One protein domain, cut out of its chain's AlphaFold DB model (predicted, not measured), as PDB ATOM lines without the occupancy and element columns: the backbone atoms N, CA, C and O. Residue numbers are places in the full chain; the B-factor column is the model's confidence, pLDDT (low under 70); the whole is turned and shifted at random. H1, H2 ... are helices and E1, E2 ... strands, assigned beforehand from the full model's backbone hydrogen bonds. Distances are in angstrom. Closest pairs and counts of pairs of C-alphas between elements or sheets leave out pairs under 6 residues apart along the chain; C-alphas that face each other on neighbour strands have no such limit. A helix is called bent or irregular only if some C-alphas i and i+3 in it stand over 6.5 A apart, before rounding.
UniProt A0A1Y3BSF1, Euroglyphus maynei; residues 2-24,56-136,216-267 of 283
ATOM      1  N   LYS A   2     -15.839  29.691  10.115       80.88
ATOM      2  CA  LYS A   2     -15.715  29.581  11.578       80.88
ATOM      3  C   LYS A   2     -14.365  28.941  11.908       80.88
ATOM      4  O   LYS A   2     -13.876  28.168  11.089       80.88
ATOM      5  N   PHE A   3     -13.806  29.251  13.067       83.25
ATOM      6  CA  PHE A   3     -12.612  28.607  13.611       83.25
ATOM      7  C   PHE A   3     -12.879  28.115  15.030       83.25
ATOM      8  O   PHE A   3     -13.744  28.648  15.729       83.25
ATOM      9  N   GLU A   4     -12.139  27.094  15.433       84.75
ATOM     10  CA  GLU A   4     -12.202  26.510  16.768       84.75
ATOM     11  C   GLU A   4     -11.315  27.300  17.723       84.75
ATOM     12  O   GLU A   4     -10.184  27.664  17.392       84.75
ATOM     13  N   VAL A   5     -11.837  27.569  18.913       84.19
ATOM     14  CA  VAL A   5     -11.107  28.218  19.999       84.19
ATOM     15  C   VAL A   5     -10.685  27.133  20.973       84.19
ATOM     16  O   VAL A   5     -11.511  26.587  21.703       84.19
ATOM     17  N   LEU A   6      -9.400  26.812  20.973       81.19
ATOM     18  CA  LEU A   6      -8.795  25.796  21.821       81.19
ATOM     19  C   LEU A   6      -8.064  26.479  22.978       81.19
ATOM     20  O   LEU A   6      -7.254  27.377  22.755       81.19
ATOM     21  N   VAL A   7      -8.333  26.062  24.211       78.69
ATOM     22  CA  VAL A   7      -7.748  26.654  25.422       78.69
ATOM     23  C   VAL A   7      -7.009  25.580  26.214       78.69
ATOM     24  O   VAL A   7      -7.536  24.497  26.452       78.69
ATOM     25  N   SER A   8      -5.791  25.896  26.638       74.06
ATOM     26  CA  SER A   8      -4.988  25.125  27.589       74.06
ATOM     27  C   SER A   8      -4.606  26.026  28.773       74.06
ATOM     28  O   SER A   8      -4.900  27.221  28.771       74.06
ATOM     29  N   GLU A   9      -3.915  25.494  29.782       68.19
ATOM     30  CA  GLU A   9      -3.502  26.258  30.972       68.19
ATOM     31  C   GLU A   9      -2.634  27.484  30.646       68.19
ATOM     32  O   GLU A   9      -2.583  28.437  31.422       68.19
ATOM     33  N   LYS A  10      -1.924  27.455  29.511       66.38
ATOM     34  CA  LYS A  10      -0.942  28.484  29.130       66.38
ATOM     35  C   LYS A  10      -1.231  29.176  27.805       66.38
ATOM     36  O   LYS A  10      -0.664  30.234  27.545       66.38
ATOM     37  N   TYR A  11      -2.070  28.584  26.961       73.12
ATOM     38  CA  TYR A  11      -2.208  29.001  25.571       73.12
ATOM     39  C   TYR A  11      -3.664  29.014  25.136       73.12
ATOM     40  O   TYR A  11      -4.456  28.165  25.540       73.12
ATOM     41  N   ILE A  12      -3.977  29.953  24.246       76.69
ATOM     42  CA  ILE A  12      -5.171  29.898  23.410       76.69
ATOM     43  C   ILE A  12      -4.707  29.718  21.971       76.69
ATOM     44  O   ILE A  12      -3.864  30.476  21.487       76.69
ATOM     45  N   VAL A  13      -5.270  28.720  21.301       77.19
ATOM     46  CA  VAL A  13      -5.027  28.428  19.892       77.19
ATOM     47  C   VAL A  13      -6.324  28.603  19.116       77.19
ATOM     48  O   VAL A  13      -7.393  28.180  19.550       77.19
ATOM     49  N   LEU A  14      -6.222  29.250  17.958       80.62
ATOM     50  CA  LEU A  14      -7.318  29.379  17.004       80.62
ATOM     51  C   LEU A  14      -7.059  28.406  15.854       80.62
ATOM     52  O   LEU A  14      -6.177  28.657  15.032       80.62
ATOM     53  N   LYS A  15      -7.794  27.295  15.820       76.31
ATOM     54  CA  LYS A  15      -7.630  26.220  14.832       76.31
ATOM     55  C   LYS A  15      -8.595  26.404  13.662       76.31
ATOM     56  O   LYS A  15      -9.732  26.834  13.857       76.31
ATOM     57  N   ASN A  16      -8.162  26.073  12.443       71.56
ATOM     58  CA  ASN A  16      -8.917  26.283  11.195       71.56
ATOM     59  C   ASN A  16      -9.226  27.768  10.897       71.56
ATOM     60  O   ASN A  16     -10.137  28.089  10.129       71.56
ATOM     61  N   GLY A  17      -8.483  28.696  11.511       59.50
ATOM     62  CA  GLY A  17      -8.566  30.124  11.223       59.50
ATOM     63  C   GLY A  17      -7.762  30.474   9.975       59.50
ATOM     64  O   GLY A  17      -6.637  30.025   9.807       59.50
ATOM     65  N   THR A  18      -8.299  31.311   9.088       50.03
ATOM     66  CA  THR A  18      -7.470  31.886   8.022       50.03
ATOM     67  C   THR A  18      -6.432  32.815   8.649       50.03
ATOM     68  O   THR A  18      -6.770  33.680   9.455       50.03
ATOM     69  N   SER A  19      -5.167  32.708   8.232       44.69
ATOM     70  CA  SER A  19      -4.074  33.608   8.651       44.69
ATOM     71  C   SER A  19      -4.279  35.087   8.264       44.69
ATOM     72  O   SER A  19      -3.425  35.931   8.529       44.69
ATOM     73  N   THR A  20      -5.413  35.411   7.635       40.91
ATOM     74  CA  THR A  20      -5.841  36.749   7.216       40.91
ATOM     75  C   THR A  20      -6.565  37.528   8.313       40.91
ATOM     76  O   THR A  20      -7.125  38.588   8.030       40.91
ATOM     77  N   LEU A  21      -6.581  37.034   9.557       44.97
ATOM     78  CA  LEU A  21      -7.015  37.829  10.707       44.97
ATOM     79  C   LEU A  21      -6.241  39.156  10.715       44.97
ATOM     80  O   LEU A  21      -5.024  39.170  10.536       44.97
ATOM     81  N   TRP A  22      -6.963  40.268  10.872       41.84
ATOM     82  CA  TRP A  22      -6.468  41.648  10.821       41.84
ATOM     83  C   TRP A  22      -5.539  41.990  11.998       41.84
ATOM     84  O   TRP A  22      -5.808  42.892  12.787       41.84
ATOM     85  N   TRP A  23      -4.424  41.280  12.126       37.59
ATOM     86  CA  TRP A  23      -3.311  41.703  12.953       37.59
ATOM     87  C   TRP A  23      -2.223  42.270  12.052       37.59
ATOM     88  O   TRP A  23      -1.824  41.650  11.062       37.59
ATOM     89  N   SER A  24      -1.725  43.460  12.384       29.22
ATOM     90  CA  SER A  24      -0.529  43.970  11.725       29.22
ATOM     91  C   SER A  24       0.616  42.990  11.979       29.22
ATOM     92  O   SER A  24       1.050  42.812  13.116       29.22
ATOM     93  N   GLU A  56       1.333  33.348  24.707       46.03
ATOM     94  CA  GLU A  56       1.954  33.404  23.391       46.03
ATOM     95  C   GLU A  56       0.910  32.856  22.415       46.03
ATOM     96  O   GLU A  56       0.678  31.651  22.336       46.03
ATOM     97  N   PHE A  57       0.177  33.747  21.749       49.28
ATOM     98  CA  PHE A  57      -0.839  33.343  20.788       49.28
ATOM     99  C   PHE A  57      -0.140  32.713  19.579       49.28
ATOM    100  O   PHE A  57       0.715  33.330  18.942       49.28
ATOM    101  N   LYS A  58      -0.490  31.467  19.259       52.25
ATOM    102  CA  LYS A  58       0.002  30.768  18.069       52.25
ATOM    103  C   LYS A  58      -1.198  30.313  17.253       52.25
ATOM    104  O   LYS A  58      -2.098  29.656  17.769       52.25
ATOM    105  N   ILE A  59      -1.220  30.709  15.983       56.28
ATOM    106  CA  ILE A  59      -2.104  30.108  14.984       56.28
ATOM    107  C   ILE A  59      -1.378  28.840  14.542       56.28
ATOM    108  O   ILE A  59      -0.244  28.927  14.070       56.28
ATOM    109  N   ILE A  60      -1.983  27.682  14.787       59.75
ATOM    110  CA  ILE A  60      -1.405  26.376  14.470       59.75
ATOM    111  C   ILE A  60      -2.410  25.656  13.579       59.75
ATOM    112  O   ILE A  60      -3.564  25.483  13.971       59.75
ATOM    113  N   ASP A  61      -1.950  25.253  12.397       57.81
ATOM    114  CA  ASP A  61      -2.745  24.511  11.414       57.81
ATOM    115  C   ASP A  61      -2.512  22.984  11.498       57.81
ATOM    116  O   ASP A  61      -3.238  22.227  10.864       57.81
ATOM    117  N   ASP A  62      -1.533  22.525  12.292       58.50
ATOM    118  CA  ASP A  62      -1.167  21.107  12.428       58.50
ATOM    119  C   ASP A  62      -1.828  20.431  13.638       58.50
ATOM    120  O   ASP A  62      -1.648  20.851  14.781       58.50
ATOM    121  N   ASP A  63      -2.517  19.313  13.395       58.91
ATOM    122  CA  ASP A  63      -3.301  18.557  14.385       58.91
ATOM    123  C   ASP A  63      -2.473  17.849  15.478       58.91
ATOM    124  O   ASP A  63      -3.025  17.358  16.462       58.91
ATOM    125  N   SER A  64      -1.147  17.783  15.344       58.62
ATOM    126  CA  SER A  64      -0.289  16.894  16.146       58.62
ATOM    127  C   SER A  64       0.138  17.434  17.524       58.62
ATOM    128  O   SER A  64       0.972  16.809  18.171       58.62
ATOM    129  N   ILE A  65      -0.378  18.587  17.980       62.91
ATOM    130  CA  ILE A  65       0.114  19.296  19.189       62.91
ATOM    131  C   ILE A  65      -0.992  19.497  20.260       62.91
ATOM    132  O   ILE A  65      -0.764  20.126  21.290       62.91
ATOM    133  N   PHE A  66      -2.202  18.957  20.065       64.19
ATOM    134  CA  PHE A  66      -3.389  19.404  20.818       64.19
ATOM    135  C   PHE A  66      -3.882  18.523  21.978       64.19
ATOM    136  O   PHE A  66      -4.971  18.783  22.485       64.19
ATOM    137  N   GLU A  67      -3.124  17.525  22.442       64.56
ATOM    138  CA  GLU A  67      -3.616  16.580  23.470       64.56
ATOM    139  C   GLU A  67      -4.021  17.248  24.808       64.56
ATOM    140  O   GLU A  67      -4.903  16.735  25.495       64.56
ATOM    141  N   ASP A  68      -3.495  18.442  25.119       75.44
ATOM    142  CA  ASP A  68      -3.794  19.191  26.355       75.44
ATOM    143  C   ASP A  68      -4.755  20.386  26.161       75.44
ATOM    144  O   ASP A  68      -4.831  21.288  27.008       75.44
ATOM    145  N   PHE A  69      -5.454  20.458  25.026       78.19
ATOM    146  CA  PHE A  69      -6.341  21.575  24.706       78.19
ATOM    147  C   PHE A  69      -7.816  21.195  24.833       78.19
ATOM    148  O   PHE A  69      -8.282  20.195  24.299       78.19
ATOM    149  N   THR A  70      -8.582  22.057  25.497       80.38
ATOM    150  CA  THR A  70     -10.041  21.954  25.576       80.38
ATOM    151  C   THR A  70     -10.676  22.874  24.543       80.38
ATOM    152  O   THR A  70     -10.354  24.063  24.481       80.38
ATOM    153  N   CYS A  71     -11.600  22.345  23.739       84.19
ATOM    154  CA  CYS A  71     -12.348  23.170  22.800       84.19
ATOM    155  C   CYS A  71     -13.393  24.004  23.543       84.19
ATOM    156  O   CYS A  71     -14.293  23.466  24.183       84.19
ATOM    157  N   GLN A  72     -13.266  25.324  23.456       81.81
ATOM    158  CA  GLN A  72     -14.173  26.277  24.089       81.81
ATOM    159  C   GLN A  72     -15.366  26.634  23.191       81.81
ATOM    160  O   GLN A  72     -16.374  27.134  23.689       81.81
ATOM    161  N   GLY A  73     -15.256  26.387  21.883       85.19
ATOM    162  CA  GLY A  73     -16.329  26.568  20.907       85.19
ATOM    163  C   GLY A  73     -15.855  27.153  19.578       85.19
ATOM    164  O   GLY A  73     -14.659  27.318  19.329       85.19
ATOM    165  N   LEU A  74     -16.815  27.490  18.719       86.56
ATOM    166  CA  LEU A  74     -16.587  28.085  17.405       86.56
ATOM    167  C   LEU A  74     -16.761  29.607  17.435       86.56
ATOM    168  O   LEU A  74     -17.740  30.128  17.975       86.56
ATOM    169  N   ALA A  75     -15.860  30.319  16.760       88.69
ATOM    170  CA  ALA A  75     -15.943  31.760  16.540       88.69
ATOM    171  C   ALA A  75     -15.885  32.105  15.043       88.69
ATOM    172  O   ALA A  75     -15.300  31.396  14.229       88.69
ATOM    173  N   TYR A  76     -16.518  33.214  14.664       89.00
ATOM    174  CA  TYR A  76     -16.625  33.692  13.278       89.00
ATOM    175  C   TYR A  76     -15.505  34.662  12.883       89.00
ATOM    176  O   TYR A  76     -15.357  34.996  11.707       89.00
ATOM    177  N   GLY A  77     -14.756  35.164  13.861       87.00
ATOM    178  CA  GLY A  77     -13.771  36.223  13.681       87.00
ATOM    179  C   GLY A  77     -13.073  36.562  14.992       87.00
ATOM    180  O   GLY A  77     -13.621  36.339  16.070       87.00
ATOM    181  N   LEU A  78     -11.872  37.119  14.891       87.69
ATOM    182  CA  LEU A  78     -11.147  37.720  16.006       87.69
ATOM    183  C   LEU A  78     -11.220  39.240  15.848       87.69
ATOM    184  O   LEU A  78     -10.885  39.753  14.784       87.69
ATOM    185  N   ILE A  79     -11.650  39.950  16.892       90.19
ATOM    186  CA  ILE A  79     -11.618  41.420  16.920       90.19
ATOM    187  C   ILE A  79     -10.252  41.896  17.409       90.19
ATOM    188  O   ILE A  79      -9.658  42.784  16.805       90.19
ATOM    189  N   GLY A  80      -9.736  41.295  18.484       87.88
ATOM    190  CA  GLY A  80      -8.403  41.611  18.986       87.88
ATOM    191  C   GLY A  80      -8.230  41.361  20.477       87.88
ATOM    192  O   GLY A  80      -9.091  40.780  21.139       87.88
ATOM    193  N   LEU A  81      -7.083  41.815  20.976       85.44
ATOM    194  CA  LEU A  81      -6.718  41.777  22.384       85.44
ATOM    195  C   LEU A  81      -7.131  43.082  23.072       85.44
ATOM    196  O   LEU A  81      -6.878  44.178  22.570       85.44
ATOM    197  N   PHE A  82      -7.727  42.949  24.243       84.19
ATOM    198  CA  PHE A  82      -8.218  44.013  25.093       84.19
ATOM    199  C   PHE A  82      -7.548  43.922  26.464       84.19
ATOM    200  O   PHE A  82      -7.341  42.827  26.971       84.19
ATOM    201  N   ASP A  83      -7.134  45.064  27.014       79.06
ATOM    202  CA  ASP A  83      -6.400  45.183  28.290       79.06
ATOM    203  C   ASP A  83      -5.235  44.180  28.495       79.06
ATOM    204  O   ASP A  83      -4.841  43.858  29.610       79.06
ATOM    205  N   LYS A  84      -4.631  43.711  27.389       78.12
ATOM    206  CA  LYS A  84      -3.529  42.726  27.312       78.12
ATOM    207  C   LYS A  84      -3.869  41.298  27.740       78.12
ATOM    208  O   LYS A  84      -3.055  40.409  27.504       78.12
ATOM    209  N   ASP A  85      -5.036  41.061  28.318       81.12
ATOM    210  CA  ASP A  85      -5.410  39.759  28.860       81.12
ATOM    211  C   ASP A  85      -6.841  39.333  28.543       81.12
ATOM    212  O   ASP A  85      -7.297  38.328  29.072       81.12
ATOM    213  N   LYS A  86      -7.547  40.040  27.662       85.62
ATOM    214  CA  LYS A  86      -8.888  39.665  27.210       85.62
ATOM    215  C   LYS A  86      -8.930  39.551  25.703       85.62
ATOM    216  O   LYS A  86      -8.604  40.490  24.988       85.62
ATOM    217  N   LEU A  87      -9.361  38.410  25.198       87.00
ATOM    218  CA  LEU A  87      -9.545  38.177  23.776       87.00
ATOM    219  C   LEU A  87     -10.999  38.434  23.399       87.00
ATOM    220  O   LEU A  87     -11.903  37.839  23.982       87.00
ATOM    221  N   ILE A  88     -11.225  39.298  22.411       91.19
ATOM    222  CA  ILE A  88     -12.564  39.597  21.902       91.19
ATOM    223  C   ILE A  88     -12.793  38.822  20.606       91.19
ATOM    224  O   ILE A  88     -12.105  39.034  19.603       91.19
ATOM    225  N   LEU A  89     -13.802  37.959  20.615       91.12
ATOM    226  CA  LEU A  89     -14.171  37.079  19.510       91.12
ATOM    227  C   LEU A  89     -15.544  37.446  18.952       91.12
ATOM    228  O   LEU A  89     -16.455  37.813  19.690       91.12
ATOM    229  N   ILE A  90     -15.724  37.281  17.644       92.75
ATOM    230  CA  ILE A  90     -17.030  37.371  16.990       92.75
ATOM    231  C   ILE A  90     -17.755  36.047  17.225       92.75
ATOM    232  O   ILE A  90     -17.454  35.037  16.590       92.75
ATOM    233  N   LYS A  91     -18.731  36.063  18.132       91.06
ATOM    234  CA  LYS A  91     -19.558  34.903  18.483       91.06
ATOM    235  C   LYS A  91     -20.659  34.662  17.454       91.06
ATOM    236  O   LYS A  91     -20.913  33.524  17.086       91.06
ATOM    237  N   GLN A  92     -21.314  35.719  16.979       91.38
ATOM    238  CA  GLN A  92     -22.359  35.633  15.957       91.38
ATOM    239  C   GLN A  92     -22.208  36.761  14.942       91.38
ATOM    240  O   GLN A  92     -21.985  37.919  15.300       91.38
ATOM    241  N   SER A  93     -22.397  36.426  13.670       92.69
ATOM    242  CA  SER A  93     -22.454  37.381  12.563       92.69
ATOM    243  C   SER A  93     -23.570  37.004  11.590       92.69
ATOM    244  O   SER A  93     -24.073  35.881  11.610       92.69
ATOM    245  N   ILE A  94     -23.997  37.954  10.763       93.44
ATOM    246  CA  ILE A  94     -24.946  37.721   9.667       93.44
ATOM    247  C   ILE A  94     -24.422  38.361   8.390       93.44
ATOM    248  O   ILE A  94     -23.917  39.482   8.427       93.44
ATOM    249  N   SER A  95     -24.546  37.660   7.265       93.25
ATOM    250  CA  SER A  95     -24.296  38.253   5.952       93.25
ATOM    251  C   SER A  95     -25.384  39.278   5.643       93.25
ATOM    252  O   SER A  95     -26.573  38.964   5.699       93.25
ATOM    253  N   ILE A  96     -24.981  40.511   5.350       93.75
ATOM    254  CA  ILE A  96     -25.897  41.607   5.008       93.75
ATOM    255  C   ILE A  96     -25.882  41.947   3.517       93.75
ATOM    256  O   ILE A  96     -26.669  42.778   3.070       93.75
ATOM    257  N   GLY A  97     -24.996  41.322   2.742       91.44
ATOM    258  CA  GLY A  97     -24.913  41.521   1.304       91.44
ATOM    259  C   GLY A  97     -23.483  41.514   0.788       91.44
ATOM    260  O   GLY A  97     -22.570  40.992   1.420       91.44
ATOM    261  N   ARG A  98     -23.298  42.091  -0.398       88.88
ATOM    262  CA  ARG A  98     -22.006  42.155  -1.086       88.88
ATOM    263  C   ARG A  98     -21.656  43.591  -1.434       88.88
ATOM    264  O   ARG A  98     -22.548  44.406  -1.674       88.88
ATOM    265  N   LEU A  99     -20.361  43.885  -1.474       85.00
ATOM    266  CA  LEU A  99     -19.877  45.187  -1.918       85.00
ATOM    267  C   LEU A  99     -20.259  45.443  -3.392       85.00
ATOM    268  O   LEU A  99     -20.218  44.520  -4.213       85.00
ATOM    269  N   PRO A 100     -20.646  46.683  -3.747       76.38
ATOM    270  CA  PRO A 100     -20.991  47.047  -5.119       76.38
ATOM    271  C   PRO A 100     -19.752  47.092  -6.031       76.38
ATOM    272  O   PRO A 100     -18.621  47.082  -5.561       76.38
ATOM    273  N   PHE A 101     -19.969  47.233  -7.344       70.69
ATOM    274  CA  PHE A 101     -18.923  47.336  -8.384       70.69
ATOM    275  C   PHE A 101     -18.198  46.028  -8.744       70.69
ATOM    276  O   PHE A 101     -17.041  46.043  -9.155       70.69
ATOM    277  N   GLY A 102     -18.896  44.892  -8.656       64.94
ATOM    278  CA  GLY A 102     -18.407  43.611  -9.181       64.94
ATOM    279  C   GLY A 102     -17.429  42.868  -8.267       64.94
ATOM    280  O   GLY A 102     -17.040  41.745  -8.588       64.94
ATOM    281  N   SER A 103     -17.082  43.437  -7.111       73.56
ATOM    282  CA  SER A 103     -16.447  42.694  -6.025       73.56
ATOM    283  C   SER A 103     -17.376  41.579  -5.545       73.56
ATOM    284  O   SER A 103     -18.566  41.801  -5.314       73.56
ATOM    285  N   ARG A 104     -16.835  40.372  -5.365       82.19
ATOM    286  CA  ARG A 104     -17.554  39.247  -4.740       82.19
ATOM    287  C   ARG A 104     -17.441  39.260  -3.213       82.19
ATOM    288  O   ARG A 104     -17.836  38.291  -2.571       82.19
ATOM    289  N   ASP A 105     -16.921  40.349  -2.658       86.69
ATOM    290  CA  ASP A 105     -16.671  40.515  -1.236       86.69
ATOM    291  C   ASP A 105     -17.989  40.604  -0.470       86.69
ATOM    292  O   ASP A 105     -18.806  41.510  -0.666       86.69
ATOM    293  N   GLU A 106     -18.194  39.624   0.399       89.19
ATOM    294  CA  GLU A 106     -19.342  39.553   1.287       89.19
ATOM    295  C   GLU A 106     -19.124  40.455   2.502       89.19
ATOM    296  O   GLU A 106     -18.017  40.550   3.042       89.19
ATOM    297  N   VAL A 107     -20.189  41.137   2.911       91.75
ATOM    298  CA  VAL A 107     -20.207  42.018   4.072       91.75
ATOM    299  C   VAL A 107     -21.026  41.351   5.159       91.75
ATOM    300  O   VAL A 107     -22.174  40.952   4.955       91.75
ATOM    301  N   PHE A 108     -20.434  41.277   6.339       93.56
ATOM    302  CA  PHE A 108     -21.024  40.699   7.526       93.56
ATOM    303  C   PHE A 108     -21.262  41.786   8.561       93.56
ATOM    304  O   PHE A 108     -20.449  42.693   8.740       93.56
ATOM    305  N   LYS A 109     -22.377  41.677   9.274       94.81
ATOM    306  CA  LYS A 109     -22.672  42.456  10.472       94.81
ATOM    307  C   LYS A 109     -22.364  41.610  11.699       94.81
ATOM    308  O   LYS A 109     -22.814  40.465  11.785       94.81
ATOM    309  N   ILE A 110     -21.637  42.182  12.654       94.88
ATOM    310  CA  ILE A 110     -21.415  41.563  13.964       94.88
ATOM    311  C   ILE A 110     -22.729  41.637  14.744       94.88
ATOM    312  O   ILE A 110     -23.300  42.713  14.897       94.88
ATOM    313  N   GLN A 111     -23.226  40.485  15.194       93.25
ATOM    314  CA  GLN A 111     -24.426  40.400  16.031       93.25
ATOM    315  C   GLN A 111     -24.073  40.243  17.502       93.25
ATOM    316  O   GLN A 111     -24.691  40.879  18.348       93.25
ATOM    317  N   LYS A 112     -23.109  39.367  17.807       93.00
ATOM    318  CA  LYS A 112     -22.655  39.134  19.177       93.00
ATOM    319  C   LYS A 112     -21.160  38.902  19.230       93.00
ATOM    320  O   LYS A 112     -20.601  38.262  18.333       93.00
ATOM    321  N   ILE A 113     -20.551  39.348  20.317       92.94
ATOM    322  CA  ILE A 113     -19.171  39.024  20.675       92.94
ATOM    323  C   ILE A 113     -19.114  38.147  21.925       92.94
ATOM    324  O   ILE A 113     -20.071  38.081  22.693       92.94
ATOM    325  N   SER A 114     -17.981  37.482  22.115       90.56
ATOM    326  CA  SER A 114     -17.603  36.806  23.358       90.56
ATOM    327  C   SER A 114     -16.248  37.344  23.810       90.56
ATOM    328  O   SER A 114     -15.409  37.675  22.966       90.56
ATOM    329  N   ILE A 115     -16.047  37.472  25.123       89.81
ATOM    330  CA  ILE A 115     -14.802  37.984  25.706       89.81
ATOM    331  C   ILE A 115     -14.206  36.906  26.610       89.81
ATOM    332  O   ILE A 115     -14.806  36.524  27.616       89.81
ATOM    333  N   ILE A 116     -13.011  36.435  26.255       84.44
ATOM    334  CA  ILE A 116     -12.288  35.385  26.979       84.44
ATOM    335  C   ILE A 116     -11.116  36.004  27.730       84.44
ATOM    336  O   ILE A 116     -10.234  36.594  27.110       84.44
ATOM    337  N   SER A 117     -11.077  35.842  29.049       82.44
ATOM    338  CA  SER A 117      -9.906  36.213  29.847       82.44
ATOM    339  C   SER A 117      -8.789  35.182  29.661       82.44
ATOM    340  O   SER A 117      -8.996  33.986  29.845       82.44
ATOM    341  N   LEU A 118      -7.598  35.655  29.307       76.56
ATOM    342  CA  LEU A 118      -6.373  34.877  29.127       76.56
ATOM    343  C   LEU A 118      -5.661  34.613  30.458       76.56
ATOM    344  O   LEU A 118      -4.970  33.610  30.618       76.56
ATOM    345  N   ASN A 119      -5.836  35.512  31.426       67.38
ATOM    346  CA  ASN A 119      -5.333  35.342  32.779       67.38
ATOM    347  C   ASN A 119      -6.339  34.492  33.556       67.38
ATOM    348  O   ASN A 119      -7.275  35.015  34.146       67.38
ATOM    349  N   GLY A 120      -6.169  33.169  33.525       56.69
ATOM    350  CA  GLY A 120      -7.037  32.182  34.177       56.69
ATOM    351  C   GLY A 120      -7.044  32.237  35.711       56.69
ATOM    352  O   GLY A 120      -6.836  31.219  36.374       56.69
ATOM    353  N   LYS A 121      -7.296  33.399  36.321       52.31
ATOM    354  CA  LYS A 121      -7.680  33.457  37.729       52.31
ATOM    355  C   LYS A 121      -9.037  32.776  37.849       52.31
ATOM    356  O   LYS A 121     -10.040  33.283  37.352       52.31
ATOM    357  N   LYS A 122      -9.071  31.613  38.507       41.94
ATOM    358  CA  LYS A 122     -10.320  30.936  38.887       41.94
ATOM    359  C   LYS A 122     -11.263  31.957  39.538       41.94
ATOM    360  O   LYS A 122     -11.001  32.396  40.654       41.94
ATOM    361  N   GLY A 123     -12.331  32.329  38.832       45.91
ATOM    362  CA  GLY A 123     -13.352  33.275  39.296       45.91
ATOM    363  C   GLY A 123     -13.432  34.603  38.535       45.91
ATOM    364  O   GLY A 123     -14.389  35.341  38.758       45.91
ATOM    365  N   GLU A 124     -12.500  34.913  37.628       48.56
ATOM    366  CA  GLU A 124     -12.589  36.112  36.785       48.56
ATOM    367  C   GLU A 124     -13.606  35.854  35.660       48.56
ATOM    368  O   GLU A 124     -13.459  34.943  34.844       48.56
ATOM    369  N   THR A 125     -14.709  36.601  35.694       46.78
ATOM    370  CA  THR A 125     -15.895  36.432  34.849       46.78
ATOM    371  C   THR A 125     -15.561  36.585  33.367       46.78
ATOM    372  O   THR A 125     -15.582  37.691  32.831       46.78
ATOM    373  N   SER A 126     -15.310  35.474  32.682       54.19
ATOM    374  CA  SER A 126     -15.453  35.401  31.232       54.19
ATOM    375  C   SER A 126     -16.915  35.701  30.891       54.19
ATOM    376  O   SER A 126     -17.817  34.951  31.281       54.19
ATOM    377  N   ILE A 127     -17.174  36.825  30.229       54.84
ATOM    378  CA  ILE A 127     -18.538  37.206  29.871       54.84
ATOM    379  C   ILE A 127     -18.939  36.415  28.629       54.84
ATOM    380  O   ILE A 127     -18.364  36.584  27.554       54.84
ATOM    381  N   ASP A 128     -19.960  35.575  28.804       55.41
ATOM    382  CA  ASP A 128     -20.659  34.863  27.736       55.41
ATOM    383  C   ASP A 128     -19.740  33.986  26.859       55.41
ATOM    384  O   ASP A 128     -19.649  34.153  25.640       55.41
ATOM    385  N   LEU A 129     -19.085  32.997  27.481       62.66
ATOM    386  CA  LEU A 129     -18.333  31.941  26.784       62.66
ATOM    387  C   LEU A 129     -19.192  31.036  25.895       62.66
ATOM    388  O   LEU A 129     -18.629  30.125  25.304       62.66
ATOM    389  N   GLY A 130     -20.514  31.241  25.806       62.12
ATOM    390  CA  GLY A 130     -21.460  30.394  25.065       62.12
ATOM    391  C   GLY A 130     -21.275  30.432  23.546       62.12
ATOM    392  O   GLY A 130     -22.219  30.743  22.826       62.12
ATOM    393  N   LEU A 131     -20.050  30.213  23.081       78.50
ATOM    394  CA  LEU A 131     -19.679  29.897  21.719       78.50
ATOM    395  C   LEU A 131     -20.397  28.612  21.300       78.50
ATOM    396  O   LEU A 131     -20.741  27.774  22.137       78.50
ATOM    397  N   ASP A 132     -20.634  28.477  19.999       78.94
ATOM    398  CA  ASP A 132     -21.250  27.263  19.473       78.94
ATOM    399  C   ASP A 132     -20.327  26.067  19.753       78.94
ATOM    400  O   ASP A 132     -19.105  26.188  19.650       78.94
ATOM    401  N   GLU A 133     -20.905  24.919  20.095       79.12
ATOM    402  CA  GLU A 133     -20.151  23.722  20.461       79.12
ATOM    403  C   GLU A 133     -19.272  23.233  19.299       79.12
ATOM    404  O   GLU A 133     -19.663  23.278  18.126       79.12
ATOM    405  N   CYS A 134     -18.061  22.781  19.625       75.56
ATOM    406  CA  CYS A 134     -17.172  22.189  18.635       75.56
ATOM    407  C   CYS A 134     -17.732  20.833  18.196       75.56
ATOM    408  O   CYS A 134     -18.194  20.043  19.020       75.56
ATOM    409  N   CYS A 135     -17.673  20.531  16.899       65.12
ATOM    410  CA  CYS A 135     -17.960  19.178  16.438       65.12
ATOM    411  C   CYS A 135     -16.773  18.282  16.796       65.12
ATOM    412  O   CYS A 135     -15.754  18.313  16.118       65.12
ATOM    413  N   HIS A 136     -16.906  17.478  17.846       56.81
ATOM    414  CA  HIS A 136     -16.014  16.338  18.044       56.81
ATOM    415  C   HIS A 136     -16.315  15.257  16.986       56.81
ATOM    416  O   HIS A 136     -17.409  15.248  16.413       56.81
ATOM    417  N   GLN A 216      -4.248  50.297  49.341       65.62
ATOM    418  CA  GLN A 216      -3.901  49.362  48.273       65.62
ATOM    419  C   GLN A 216      -5.087  48.455  47.922       65.62
ATOM    420  O   GLN A 216      -5.383  48.300  46.743       65.62
ATOM    421  N   ILE A 217      -5.810  47.945  48.924       67.62
ATOM    422  CA  ILE A 217      -7.039  47.157  48.744       67.62
ATOM    423  C   ILE A 217      -8.104  47.989  48.018       67.62
ATOM    424  O   ILE A 217      -8.619  47.544  46.997       67.62
ATOM    425  N   ASN A 218      -8.351  49.231  48.448       70.94
ATOM    426  CA  ASN A 218      -9.319  50.114  47.786       70.94
ATOM    427  C   ASN A 218      -8.922  50.436  46.336       70.94
ATOM    428  O   ASN A 218      -9.775  50.444  45.456       70.94
ATOM    429  N   ARG A 219      -7.628  50.655  46.057       71.31
ATOM    430  CA  ARG A 219      -7.145  50.885  44.682       71.31
ATOM    431  C   ARG A 219      -7.270  49.646  43.796       71.31
ATOM    432  O   ARG A 219      -7.546  49.784  42.607       71.31
ATOM    433  N   MET A 220      -7.072  48.451  44.351       75.75
ATOM    434  CA  MET A 220      -7.307  47.198  43.627       75.75
ATOM    435  C   MET A 220      -8.793  47.005  43.317       75.75
ATOM    436  O   MET A 220      -9.134  46.679  42.184       75.75
ATOM    437  N   GLU A 221      -9.667  47.283  44.283       80.62
ATOM    438  CA  GLU A 221     -11.118  47.185  44.110       80.62
ATOM    439  C   GLU A 221     -11.649  48.216  43.093       80.62
ATOM    440  O   GLU A 221     -12.498  47.903  42.260       80.62
ATOM    441  N   GLU A 222     -11.135  49.448  43.107       83.06
ATOM    442  CA  GLU A 222     -11.465  50.462  42.098       83.06
ATOM    443  C   GLU A 222     -10.993  50.060  40.699       83.06
ATOM    444  O   GLU A 222     -11.734  50.247  39.733       83.06
ATOM    445  N   LYS A 223      -9.799  49.465  40.584       83.38
ATOM    446  CA  LYS A 223      -9.291  48.945  39.309       83.38
ATOM    447  C   LYS A 223     -10.198  47.844  38.760       83.38
ATOM    448  O   LYS A 223     -10.557  47.901  37.591       83.38
ATOM    449  N   GLU A 224     -10.602  46.890  39.593       83.25
ATOM    450  CA  GLU A 224     -11.511  45.808  39.194       83.25
ATOM    451  C   GLU A 224     -12.886  46.349  38.772       83.25
ATOM    452  O   GLU A 224     -13.438  45.950  37.749       83.25
ATOM    453  N   LYS A 225     -13.422  47.337  39.502       87.31
ATOM    454  CA  LYS A 225     -14.676  48.014  39.129       87.31
ATOM    455  C   LYS A 225     -14.570  48.734  37.788       87.31
ATOM    456  O   LYS A 225     -15.520  48.693  37.007       87.31
ATOM    457  N   LEU A 226     -13.463  49.431  37.536       87.69
ATOM    458  CA  LEU A 226     -13.227  50.111  36.262       87.69
ATOM    459  C   LEU A 226     -13.115  49.108  35.116       87.69
ATOM    460  O   LEU A 226     -13.773  49.287  34.096       87.69
ATOM    461  N   ASP A 227     -12.347  48.042  35.309       85.62
ATOM    462  CA  ASP A 227     -12.157  46.990  34.319       85.62
ATOM    463  C   ASP A 227     -13.472  46.268  33.976       85.62
ATOM    464  O   ASP A 227     -13.821  46.090  32.803       85.62
ATOM    465  N   ARG A 228     -14.281  45.954  34.992       86.50
ATOM    466  CA  ARG A 228     -15.625  45.402  34.802       86.50
ATOM    467  C   ARG A 228     -16.518  46.345  33.998       86.50
ATOM    468  O   ARG A 228     -17.119  45.911  33.019       86.50
ATOM    469  N   ARG A 229     -16.589  47.627  34.375       90.19
ATOM    470  CA  ARG A 229     -17.396  48.632  33.653       90.19
ATOM    471  C   ARG A 229     -16.966  48.744  32.198       90.19
ATOM    472  O   ARG A 229     -17.805  48.787  31.310       90.19
ATOM    473  N   LEU A 230     -15.665  48.771  31.959       91.25
ATOM    474  CA  LEU A 230     -15.104  48.883  30.626       91.25
ATOM    475  C   LEU A 230     -15.432  47.649  29.770       91.25
ATOM    476  O   LEU A 230     -15.844  47.787  28.621       91.25
ATOM    477  N   THR A 231     -15.326  46.454  30.350       90.12
ATOM    478  CA  THR A 231     -15.695  45.195  29.684       90.12
ATOM    479  C   THR A 231     -17.192  45.154  29.358       90.12
ATOM    480  O   THR A 231     -17.568  44.784  28.246       90.12
ATOM    481  N   GLU A 232     -18.051  45.577  30.293       90.69
ATOM    482  CA  GLU A 232     -19.501  45.676  30.085       90.69
ATOM    483  C   GLU A 232     -19.847  46.664  28.960       90.69
ATOM    484  O   GLU A 232     -20.689  46.359  28.117       90.69
ATOM    485  N   GLU A 233     -19.179  47.816  28.897       93.38
ATOM    486  CA  GLU A 233     -19.407  48.801  27.835       93.38
ATOM    487  C   GLU A 233     -18.950  48.295  26.466       93.38
ATOM    488  O   GLU A 233     -19.687  48.443  25.494       93.38
ATOM    489  N   VAL A 234     -17.796  47.625  26.371       91.62
ATOM    490  CA  VAL A 234     -17.363  46.976  25.120       91.62
ATOM    491  C   VAL A 234     -18.383  45.924  24.682       91.62
ATOM    492  O   VAL A 234     -18.775  45.889  23.514       91.62
ATOM    493  N   TYR A 235     -18.861  45.099  25.613       90.81
ATOM    494  CA  TYR A 235     -19.862  44.076  25.324       90.81
ATOM    495  C   TYR A 235     -21.171  44.676  24.786       90.81
ATOM    496  O   TYR A 235     -21.653  44.257  23.730       90.81
ATOM    497  N   LYS A 236     -21.718  45.702  25.450       92.38
ATOM    498  CA  LYS A 236     -22.917  46.419  24.976       92.38
ATOM    499  C   LYS A 236     -22.680  47.102  23.640       92.38
ATOM    500  O   LYS A 236     -23.534  47.039  22.760       92.38
ATOM    501  N   MET A 237     -21.516  47.721  23.463       93.69
ATOM    502  CA  MET A 237     -21.172  48.423  22.236       93.69
ATOM    503  C   MET A 237     -21.329  47.486  21.036       93.69
ATOM    504  O   MET A 237     -22.043  47.825  20.098       93.69
ATOM    505  N   PHE A 238     -20.756  46.286  21.074       92.75
ATOM    506  CA  PHE A 238     -20.875  45.348  19.957       92.75
ATOM    507  C   PHE A 238     -22.265  44.712  19.827       92.75
ATOM    508  O   PHE A 238     -22.748  44.560  18.703       92.75
ATOM    509  N   ASN A 239     -22.919  44.367  20.938       92.56
ATOM    510  CA  ASN A 239     -24.163  43.594  20.900       92.56
ATOM    511  C   ASN A 239     -25.426  44.454  20.702       92.56
ATOM    512  O   ASN A 239     -26.404  43.978  20.129       92.56
ATOM    513  N   GLU A 240     -25.432  45.709  21.159       92.06
ATOM    514  CA  GLU A 240     -26.634  46.560  21.182       92.06
ATOM    515  C   GLU A 240     -26.633  47.619  20.070       92.06
ATOM    516  O   GLU A 240     -27.669  47.884  19.456       92.06
ATOM    517  N   THR A 241     -25.474  48.208  19.749       91.25
ATOM    518  CA  THR A 241     -25.415  49.349  18.810       91.25
ATOM    519  C   THR A 241     -25.633  48.957  17.356       91.25
ATOM    520  O   THR A 241     -25.885  49.826  16.521       91.25
ATOM    521  N   ASN A 242     -25.519  47.665  17.022       88.50
ATOM    522  CA  ASN A 242     -25.725  47.156  15.667       88.50
ATOM    523  C   ASN A 242     -24.853  47.843  14.589       88.50
ATOM    524  O   ASN A 242     -25.210  47.817  13.413       88.50
ATOM    525  N   SER A 243     -23.728  48.450  14.981       91.06
ATOM    526  CA  SER A 243     -22.957  49.379  14.141       91.06
ATOM    527  C   SER A 243     -21.678  48.787  13.537       91.06
ATOM    528  O   SER A 243     -20.976  49.467  12.792       91.06
ATOM    529  N   PHE A 244     -21.361  47.525  13.835       93.94
ATOM    530  CA  PHE A 244     -20.102  46.902  13.432       93.94
ATOM    531  C   PHE A 244     -20.276  45.985  12.226       93.94
ATOM    532  O   PHE A 244     -21.049  45.024  12.256       93.94
ATOM    533  N   TYR A 245     -19.500  46.270  11.185       92.94
ATOM    534  CA  TYR A 245     -19.506  45.544   9.923       92.94
ATOM    535  C   TYR A 245     -18.082  45.207   9.508       92.94
ATOM    536  O   TYR A 245     -17.157  45.983   9.750       92.94
ATOM    537  N   TYR A 246     -17.914  44.064   8.859       90.88
ATOM    538  CA  TYR A 246     -16.628  43.626   8.341       90.88
ATOM    539  C   TYR A 246     -16.803  42.869   7.026       90.88
ATOM    540  O   TYR A 246     -17.877  42.359   6.713       90.88
ATOM    541  N   SER A 247     -15.729  42.794   6.252       88.25
ATOM    542  CA  SER A 247     -15.593  41.854   5.146       88.25
ATOM    543  C   SER A 247     -14.283  41.103   5.338       88.25
ATOM    544  O   SER A 247     -13.320  41.662   5.856       88.25
ATOM    545  N   LEU A 248     -14.257  39.822   4.973       82.38
ATOM    546  CA  LEU A 248     -13.064  38.987   5.138       82.38
ATOM    547  C   LEU A 248     -11.959  39.362   4.143       82.38
ATOM    548  O   LEU A 248     -10.779  39.230   4.450       82.38
ATOM    549  N   THR A 249     -12.352  39.816   2.956       81.56
ATOM    550  CA  THR A 249     -11.462  40.053   1.811       81.56
ATOM    551  C   THR A 249     -11.552  41.478   1.278       81.56
ATOM    552  O   THR A 249     -10.604  41.958   0.661       81.56
ATOM    553  N   GLY A 250     -12.672  42.165   1.524       78.38
ATOM    554  CA  GLY A 250     -12.915  43.517   1.041       78.38
ATOM    555  C   GLY A 250     -12.552  44.592   2.062       78.38
ATOM    556  O   GLY A 250     -12.883  44.501   3.243       78.38
ATOM    557  N   ASP A 251     -11.946  45.677   1.589       81.12
ATOM    558  CA  ASP A 251     -11.813  46.897   2.380       81.12
ATOM    559  C   ASP A 251     -13.090  47.748   2.266       81.12
ATOM    560  O   ASP A 251     -13.417  48.328   1.219       81.12
ATOM    561  N   LEU A 252     -13.818  47.832   3.381       82.19
ATOM    562  CA  LEU A 252     -15.043  48.622   3.482       82.19
ATOM    563  C   LEU A 252     -14.770  50.134   3.375       82.19
ATOM    564  O   LEU A 252     -15.609  50.871   2.852       82.19
ATOM    565  N   THR A 253     -13.604  50.613   3.816       76.44
ATOM    566  CA  THR A 253     -13.273  52.046   3.844       76.44
ATOM    567  C   THR A 253     -12.983  52.591   2.447       76.44
ATOM    568  O   THR A 253     -13.512  53.641   2.067       76.44
ATOM    569  N   ASN A 254     -12.242  51.835   1.632       64.38
ATOM    570  CA  ASN A 254     -11.949  52.186   0.243       64.38
ATOM    571  C   ASN A 254     -13.207  52.214  -0.636       64.38
ATOM    572  O   ASN A 254     -13.348  53.085  -1.500       64.38
ATOM    573  N   SER A 255     -14.163  51.317  -0.385       60.91
ATOM    574  CA  SER A 255     -15.450  51.311  -1.090       60.91
ATOM    575  C   SER A 255     -16.263  52.579  -0.807       60.91
ATOM    576  O   SER A 255     -16.781  53.195  -1.742       60.91
ATOM    577  N   VAL A 256     -16.315  53.036   0.450       62.75
ATOM    578  CA  VAL A 256     -17.002  54.285   0.832       62.75
ATOM    579  C   VAL A 256     -16.303  55.512   0.242       62.75
ATOM    580  O   VAL A 256     -16.960  56.376  -0.342       62.75
ATOM    581  N   GLN A 257     -14.974  55.590   0.324       67.06
ATOM    582  CA  GLN A 257     -14.213  56.708  -0.247       67.06
ATOM    583  C   GLN A 257     -14.387  56.796  -1.770       67.06
ATOM    584  O   GLN A 257     -14.599  57.882  -2.319       67.06
ATOM    585  N   ARG A 258     -14.371  55.653  -2.473       63.47
ATOM    586  CA  ARG A 258     -14.620  55.598  -3.920       63.47
ATOM    587  C   ARG A 258     -16.061  55.992  -4.260       63.47
ATOM    588  O   ARG A 258     -16.250  56.750  -5.208       63.47
ATOM    589  N   GLN A 259     -17.059  55.581  -3.471       65.06
ATOM    590  CA  GLN A 259     -18.448  56.041  -3.628       65.06
ATOM    591  C   GLN A 259     -18.580  57.558  -3.449       65.06
ATOM    592  O   GLN A 259     -19.255  58.210  -4.245       65.06
ATOM    593  N   GLN A 260     -17.910  58.145  -2.453       65.56
ATOM    594  CA  GLN A 260     -17.902  59.597  -2.258       65.56
ATOM    595  C   GLN A 260     -17.240  60.324  -3.430       65.56
ATOM    596  O   GLN A 260     -17.759  61.343  -3.884       65.56
ATOM    597  N   LYS A 261     -16.124  59.800  -3.949       67.31
ATOM    598  CA  LYS A 261     -15.444  60.365  -5.123       67.31
ATOM    599  C   LYS A 261     -16.344  60.322  -6.358       67.31
ATOM    600  O   LYS A 261     -16.518  61.348  -7.001       67.31
ATOM    601  N   ILE A 262     -16.982  59.183  -6.624       66.38
ATOM    602  CA  ILE A 262     -17.935  59.017  -7.730       66.38
ATOM    603  C   ILE A 262     -19.131  59.969  -7.571       66.38
ATOM    604  O   ILE A 262     -19.473  60.679  -8.513       66.38
ATOM    605  N   ARG A 263     -19.735  60.057  -6.377       66.31
ATOM    606  CA  ARG A 263     -20.853  60.977  -6.102       66.31
ATOM    607  C   ARG A 263     -20.464  62.438  -6.336       66.31
ATOM    608  O   ARG A 263     -21.256  63.179  -6.906       66.31
ATOM    609  N   LYS A 264     -19.251  62.842  -5.943       67.88
ATOM    610  CA  LYS A 264     -18.717  64.185  -6.220       67.88
ATOM    611  C   LYS A 264     -18.541  64.427  -7.720       67.88
ATOM    612  O   LYS A 264     -18.930  65.486  -8.189       67.88
ATOM    613  N   THR A 265     -18.039  63.445  -8.470       63.03
ATOM    614  CA  THR A 265     -17.910  63.537  -9.935       63.03
ATOM    615  C   THR A 265     -19.271  63.648 -10.633       63.03
ATOM    616  O   THR A 265     -19.415  64.429 -11.563       63.03
ATOM    617  N   PHE A 266     -20.300  62.930 -10.172       61.75
ATOM    618  CA  PHE A 266     -21.657  63.074 -10.720       61.75
ATOM    619  C   PHE A 266     -22.310  64.418 -10.373       61.75
ATOM    620  O   PHE A 266     -23.064  64.946 -11.182       61.75
ATOM    621  N   GLN A 267     -22.020  64.989  -9.201       57.97
ATOM    622  CA  GLN A 267     -22.537  66.306  -8.807       57.97
ATOM    623  C   GLN A 267     -21.820  67.461  -9.517       57.97
ATOM    624  O   GLN A 267     -22.465  68.453  -9.832       57.97
TER     625      GLN A 267
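Overview. This is residues 2 to 24, 56 to 136 and 216 to 267 of the 283 residues of a protein of Euroglyphus maynei (UniProt A0A1Y3BSF1). Two sheets partly face to face form a small, loose sandwich: a three-stranded sheet, E2 E1 E3, and a larger curled one, E4 E5 E6 E7, built on the long, bent hairpin of E5 and E6. Helix H1 grazes the larger sheet with one end and H2 follows E7; residues 216 to 226 of H1 and 260 to 267 of H2 stick out as two arms. The printed part has 156 residues, with named elements in the order E1 E2 E3 E4 E5 E6 H1 E7 H2; both sheets are antiparallel and the class is mixed, helices and strands. The whole is loose, with a radius of gyration of the C-alphas of 18.6 A and spans of 62 by 45 by 26 A.

Arrangement. E1, residues 3 to 7, and E2, residues 12 to 15, form a hairpin, with N 6 and O 13 2.8 A apart, within hydrogen-bond range. On E1's other side is E3, residues 70 to 75, antiparallel to it at 148 degrees; N 5 and O 73 are 2.9 A apart. This sheet and the next form a sandwich, two sheets face to face, with best planes 6 degrees apart. The chain changes sheet at the link from E3 to E4, residues 77 to 82. E4, E5, residues 86 to 98, and E6, residues 106 to 117, form a meander, each strand the antiparallel neighbour of the one before. N 88 and O 80 are 2.9 A apart, as are N 89 and O 114. The closest C-alphas of E3 and E5 are those of Ala 75 and Lys 91, 5.2 A apart. H1, residues 216 to 240, only grazes the twisted larger sheet with its residues 231 to 240; its closest C-alpha pair with E6 is Asn 239 and Lys 112, 5.0 A. E7, residues 245 to 247, is an edge strand beside E6, with N 246 and O 108 2.9 A apart. H2, residues 252 to 267, is not on either sheet and is apart from H1. In H1 and H2 every O i to N i+4 pair is within hydrogen-bond range.

Along the chain. E1 begins at C-alpha 3, (-12.612, 28.607, 13.611). E5 is 31.3 A long and bends by 66 degrees at residue 95; E6 is 30.3 A long and bends by 65 degrees at residue 111. H1 is 35.5 A long. H2, 22.8 A long, ends at C-alpha 267, (-22.537, 66.306, -8.807).

Size, cuts and confidence. The farthest C-alphas, Ile 217 and Phe 266, are 63.3 A apart. Residues 25 to 55 and 137 to 215 are not printed; the gaps are 15.9 A and 46.4 A between C-alphas. Of the links printed whole, none is long. The mean pLDDT of the printed part is 75.8, and 53 residues are under 70, among them 56 to 67, 119 to 130 and 254 to 267.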